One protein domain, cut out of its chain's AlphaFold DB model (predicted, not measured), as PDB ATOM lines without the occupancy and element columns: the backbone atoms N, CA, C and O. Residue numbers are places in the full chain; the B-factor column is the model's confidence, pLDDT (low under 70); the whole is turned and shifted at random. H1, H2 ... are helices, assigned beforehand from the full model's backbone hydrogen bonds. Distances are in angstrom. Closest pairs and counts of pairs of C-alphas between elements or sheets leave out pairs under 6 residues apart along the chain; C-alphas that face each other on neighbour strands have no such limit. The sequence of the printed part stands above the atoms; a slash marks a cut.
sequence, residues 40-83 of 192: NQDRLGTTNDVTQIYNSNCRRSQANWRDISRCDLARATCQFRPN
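This is residues 40 to 83 of the 192 residues of the protein "GL25493" of Drosophila persimilis (UniProt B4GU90). Two helices, H2 and H3, make a loose L whose corner lies near their first residues, with the one-turn helix H1 off that corner, away from the far end of H3. Residues 62 to 69 fold back beside H2 to the corner, and residues 74 to 83 stick out. The printed part has 44 residues with three named helices, H1, H2, H3 in chain order, and no named strand: all helix, loose, radius of gyration of the C-alphas 11.7 A, flat, spanning 33 by 28 by 15 A.

H1 is residues 41 to 44, from C-alpha 41 at (220.662, 166.931, 247.414). H2, residues 49 to 61, is 18.7 A long. H3, residues 70 to 80, is 15.6 A long and ends at C-alpha 80, (219.883, 188.762, 244.113).

H1 and H2 are apart. H1 and H3 are close but not clearly touching; their closest C-alphas, Gln 41 and Cys 71, are 8.0 A apart. H2 and H3 are close but not clearly touching, closest at the C-alphas of Thr 51 and Arg 70, 6.2 A, and about perpendicular at 82 degrees. In H2 and H3 every O i to N i+4 pair is within hydrogen-bond range; H1 is too short for one.

The C-alphas of Ala 63 and Asn 83, farthest apart, are 34.7 A apart. The printed part has no cut and no long link. Residues 82 to 83 have pLDDT under 70.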
ATOM      1  N   ASN A  40     224.785 167.542 247.313       94.12
ATOM      2  CA  ASN A  40     224.292 167.190 248.648       94.12
ATOM      3  C   ASN A  40     222.777 166.942 248.672       94.12
ATOM      4  O   ASN A  40     222.220 166.693 249.742       94.12
ATOM      5  N   GLN A  41     222.112 167.020 247.519       93.06
ATOM      6  CA  GLN A  41     220.662 166.931 247.414       93.06
ATOM      7  C   GLN A  41     220.138 165.564 247.867       93.06
ATOM      8  O   GLN A  41     219.139 165.516 248.578       93.06
ATOM      9  N   ASP A  42     220.856 164.480 247.570       93.25
ATOM     10  CA  ASP A  42     220.475 163.125 247.996       93.25
ATOM     11  C   ASP A  42     220.473 162.968 249.521       93.25
ATOM     12  O   ASP A  42     219.689 162.207 250.079       93.25
ATOM     13  N   ARG A  43     221.328 163.728 250.219       93.31
ATOM     14  CA  ARG A  43     221.438 163.680 251.682       93.31
ATOM     15  C   ARG A  43     220.485 164.644 252.384       93.31
ATOM     16  O   ARG A  43     220.038 164.363 253.489       93.31
ATOM     17  N   LEU A  44     220.241 165.813 251.792       89.31
ATOM     18  CA  LEU A  44     219.491 166.910 252.419       89.31
ATOM     19  C   LEU A  44     218.044 167.026 251.930       89.31
ATOM     20  O   LEU A  44     217.298 167.853 252.460       89.31
ATOM     21  N   GLY A  45     217.670 166.234 250.926       91.50
ATOM     22  CA  GLY A  45     216.385 166.315 250.252       91.50
ATOM     23  C   GLY A  45     216.312 167.459 249.238       91.50
ATOM     24  O   GLY A  45     217.069 168.434 249.269       91.50
ATOM     25  N   THR A  46     215.359 167.335 248.317       91.44
ATOM     26  CA  THR A  46     215.099 168.323 247.258       91.44
ATOM     27  C   THR A  46     214.295 169.527 247.760       91.44
ATOM     28  O   THR A  46     214.359 170.607 247.167       91.44
ATOM     29  N   THR A  47     213.579 169.360 248.874       92.00
ATOM     30  CA  THR A  47     212.645 170.328 249.460       92.00
ATOM     31  C   THR A  47     212.901 170.534 250.956       92.00
ATOM     32  O   THR A  47     213.375 169.643 251.651       92.00
ATOM     33  N   ASN A  48     212.553 171.714 251.461       91.75
ATOM     34  CA  ASN A  48     212.379 172.047 252.879       91.75
ATOM     35  C   ASN A  48     211.052 172.800 253.102       91.75
ATOM     36  O   ASN A  48     210.405 173.192 252.126       91.75
ATOM     37  N   ASP A  49     210.702 173.084 254.358       94.00
ATOM     38  CA  ASP A  49     209.463 173.787 254.736       94.00
ATOM     39  C   ASP A  49     209.265 175.097 253.960       94.00
ATOM     40  O   ASP A  49     208.185 175.371 253.442       94.00
ATOM     41  N   VAL A  50     210.338 175.879 253.791       92.44
ATOM     42  CA  VAL A  50     210.306 177.145 253.043       92.44
ATOM     43  C   VAL A  50     209.941 176.913 251.576       92.44
ATOM     44  O   VAL A  50     209.027 177.554 251.060       92.44
ATOM     45  N   THR A  51     210.618 175.983 250.894       93.81
ATOM     46  CA  THR A  51     210.308 175.653 249.492       93.81
ATOM     47  C   THR A  51     208.930 175.019 249.345       93.81
ATOM     48  O   THR A  51     208.255 175.271 248.354       93.81
ATOM     49  N   GLN A  52     208.473 174.247 250.334       95.12
ATOM     50  CA  GLN A  52     207.162 173.610 250.304       95.12
ATOM     51  C   GLN A  52     206.044 174.644 250.436       95.12
ATOM     52  O   GLN A  52     205.106 174.622 249.638       95.12
ATOM     53  N   ILE A  53     206.157 175.576 251.386       95.31
ATOM     54  CA  ILE A  53     205.210 176.686 251.549       95.31
ATOM     55  C   ILE A  53     205.206 177.556 250.291       95.31
ATOM     56  O   ILE A  53     204.136 177.877 249.771       95.31
ATOM     57  N   TYR A  54     206.388 177.891 249.770       93.81
ATOM     58  CA  TYR A  54     206.518 178.698 248.562       93.81
ATOM     59  C   TYR A  54     205.864 178.023 247.349       93.81
ATOM     60  O   TYR A  54     204.976 178.607 246.731       93.81
ATOM     61  N   ASN A  55     206.220 176.768 247.056       94.81
ATOM     62  CA  ASN A  55     205.634 176.007 245.950       94.81
ATOM     63  C   ASN A  55     204.119 175.849 246.122       94.81
ATOM     64  O   ASN A  55     203.370 176.017 245.165       94.81
ATOM     65  N   SER A  56     203.643 175.596 247.344       95.12
ATOM     66  CA  SER A  56     202.206 175.480 247.626       95.12
ATOM     67  C   SER A  56     201.459 176.786 247.362       95.12
ATOM     68  O   SER A  56     200.357 176.754 246.819       95.12
ATOM     69  N   ASN A  57     202.045 177.930 247.718       96.44
ATOM     70  CA  ASN A  57     201.466 179.238 247.429       96.44
ATOM     71  C   ASN A  57     201.437 179.495 245.913       96.44
ATOM     72  O   ASN A  57     200.387 179.805 245.349       96.44
ATOM     73  N   CYS A  58     202.551 179.260 245.221       96.50
ATOM     74  CA  CYS A  58     202.626 179.488 243.782       96.50
ATOM     75  C   CYS A  58     201.699 178.568 242.978       96.50
ATOM     76  O   CYS A  58     201.065 179.045 242.040       96.50
ATOM     77  N   ARG A  59     201.510 177.305 243.383       95.94
ATOM     78  CA  ARG A  59     200.526 176.395 242.765       95.94
ATOM     79  C   ARG A  59     199.084 176.893 242.878       95.94
ATOM     80  O   ARG A  59     198.275 176.604 242.004       95.94
ATOM     81  N   ARG A  60     198.745 177.648 243.932       95.69
ATOM     82  CA  ARG A  60     197.412 178.270 244.063       95.69
ATOM     83  C   ARG A  60     197.220 179.418 243.078       95.69
ATOM     84  O   ARG A  60     196.107 179.637 242.619       95.69
ATOM     85  N   SER A  61     198.292 180.148 242.768       96.19
ATOM     86  CA  SER A  61     198.248 181.269 241.828       96.19
ATOM     87  C   SER A  61     198.425 180.839 240.370       96.19
ATOM     88  O   SER A  61     197.945 181.534 239.479       96.19
ATOM     89  N   GLN A  62     199.149 179.751 240.114       95.75
ATOM     90  CA  GLN A  62     199.490 179.264 238.781       95.75
ATOM     91  C   GLN A  62     199.311 177.745 238.746       95.75
ATOM     92  O   GLN A  62     200.080 177.001 239.352       95.75
ATOM     93  N   ALA A  63     198.297 177.274 238.016       90.62
ATOM     94  CA  ALA A  63     197.952 175.852 237.960       90.62
ATOM     95  C   ALA A  63     199.070 174.977 237.354       90.62
ATOM     96  O   ALA A  63     199.192 173.804 237.690       90.62
ATOM     97  N   ASN A  64     199.906 175.551 236.487       94.94
ATOM     98  CA  ASN A  64     201.054 174.904 235.852       94.94
ATOM     99  C   ASN A  64     202.390 175.239 236.541       94.94
ATOM    100  O   ASN A  64     203.443 175.189 235.902       94.94
ATOM    101  N   TRP A  65     202.358 175.618 237.822       94.44
ATOM    102  CA  TRP A  65     203.567 175.951 238.566       94.44
ATOM    103  C   TRP A  65     204.551 174.778 238.594       94.44
ATOM    104  O   TRP A  65     204.205 173.661 238.984       94.44
ATOM    105  N   ARG A  66     205.804 175.050 238.220       95.06
ATOM    106  CA  ARG A  66     206.905 174.099 238.361       95.06
ATOM    107  C   ARG A  66     207.548 174.283 239.724       95.06
ATOM    108  O   ARG A  66     208.047 175.364 240.026       95.06
ATOM    109  N   ASP A  67     207.599 173.209 240.502       93.38
ATOM    110  CA  ASP A  67     208.252 173.245 241.804       93.38
ATOM    111  C   ASP A  67     209.718 173.649 241.682       93.38
ATOM    112  O   ASP A  67     210.475 173.089 240.882       93.38
ATOM    113  N   ILE A  68     210.115 174.605 242.516       93.69
ATOM    114  CA  ILE A  68     211.516 174.958 242.693       93.69
ATOM    115  C   ILE A  68     212.112 174.162 243.846       93.69
ATOM    116  O   ILE A  68     211.503 174.017 244.913       93.69
ATOM    117  N   SER A  69     213.322 173.653 243.622       94.62
ATOM    118  CA  SER A  69     214.075 172.939 244.645       94.62
ATOM    119  C   SER A  69     214.732 173.902 245.632       94.62
ATOM    120  O   SER A  69     214.885 175.106 245.396       94.62
ATOM    121  N   ARG A  70     215.205 173.344 246.744       93.19
ATOM    122  CA  ARG A  70     216.000 174.068 247.738       93.19
ATOM    123  C   ARG A  70     217.269 174.684 247.130       93.19
ATOM    124  O   ARG A  70     217.648 175.792 247.510       93.19
ATOM    125  N   CYS A  71     217.889 174.000 246.166       93.81
ATOM    126  CA  CYS A  71     219.064 174.501 245.454       93.81
ATOM    127  C   CYS A  71     218.712 175.621 244.471       93.81
ATOM    128  O   CYS A  71     219.426 176.623 244.422       93.81
ATOM    129  N   ASP A  72     217.575 175.525 243.774       91.69
ATOM    130  CA  ASP A  72     217.098 176.599 242.892       91.69
ATOM    131  C   ASP A  72     216.826 177.885 243.678       91.69
ATOM    132  O   ASP A  72     217.249 178.971 243.270       91.69
ATOM    133  N   LEU A  73     216.199 177.763 244.853       91.44
ATOM    134  CA  LEU A  73     215.953 178.901 245.735       91.44
ATOM    135  C   LEU A  73     217.264 179.510 246.268       91.44
ATOM    136  O   LEU A  73     217.419 180.735 246.297       91.44
ATOM    137  N   ALA A  74     218.238 178.675 246.647       88.75
ATOM    138  CA  ALA A  74     219.564 179.123 247.082       88.75
ATOM    139  C   ALA A  74     220.341 179.826 245.952       88.75
ATOM    140  O   ALA A  74     221.012 180.837 246.175       88.75
ATOM    141  N   ARG A  75     220.225 179.332 244.717       89.81
ATOM    142  CA  ARG A  75     220.827 179.959 243.537       89.81
ATOM    143  C   ARG A  75     220.199 181.319 243.251       89.81
ATOM    144  O   ARG A  75     220.939 182.281 243.047       89.81
ATOM    145  N   ALA A  76     218.869 181.404 243.250       87.88
ATOM    146  CA  ALA A  76     218.152 182.652 243.011       87.88
ATOM    147  C   ALA A  76     218.528 183.707 244.063       87.88
ATOM    148  O   ALA A  76     218.952 184.807 243.721       87.88
ATOM    149  N   THR A  77     218.484 183.351 245.348       87.44
ATOM    150  CA  THR A  77     218.880 184.262 246.438       87.44
ATOM    151  C   THR A  77     220.339 184.711 246.348       87.44
ATOM    152  O   THR A  77     220.632 185.873 246.625       87.44
ATOM    153  N   CYS A  78     221.250 183.837 245.908       86.12
ATOM    154  CA  CYS A  78     222.641 184.211 245.657       86.12
ATOM    155  C   CYS A  78     222.778 185.236 244.519       86.12
ATOM    156  O   CYS A  78     223.581 186.156 244.623       86.12
ATOM    157  N   GLN A  79     221.974 185.118 243.458       83.88
ATOM    158  CA  GLN A  79     221.984 186.069 242.339       83.88
ATOM    159  C   GLN A  79     221.434 187.447 242.724       83.88
ATOM    160  O   GLN A  79     221.895 188.452 242.189       83.88
ATOM    161  N   PHE A  80     220.473 187.503 243.651       80.12
ATOM    162  CA  PHE A  80     219.883 188.762 244.113       80.12
ATOM    163  C   PHE A  80     220.713 189.481 245.181       80.12
ATOM    164  O   PHE A  80     220.490 190.668 245.418       80.12
ATOM    165  N   ARG A  81     221.666 188.802 245.834       70.19
ATOM    166  CA  ARG A  81     222.548 189.457 246.804       70.19
ATOM    167  C   ARG A  81     223.756 190.089 246.103       70.19
ATOM    168  O   ARG A  81     224.503 189.374 245.435       70.19
ATOM    169  N   PRO A  82     224.014 191.396 246.293       55.97
ATOM    170  CA  PRO A  82     225.282 191.982 245.890       55.97
ATOM    171  C   PRO A  82     226.400 191.296 246.681       55.97
ATOM    172  O   PRO A  82     226.401 191.290 247.911       55.97
ATOM    173  N   ASN A  83     227.315 190.649 245.964       58.84
ATOM    174  CA  ASN A  83     228.443 189.942 246.552       58.84
ATOM    175  C   ASN A  83     229.366 190.983 247.216       58.84
ATOM    176  O   ASN A  83     229.885 191.840 246.490       58.84
TER     177      ASN A  83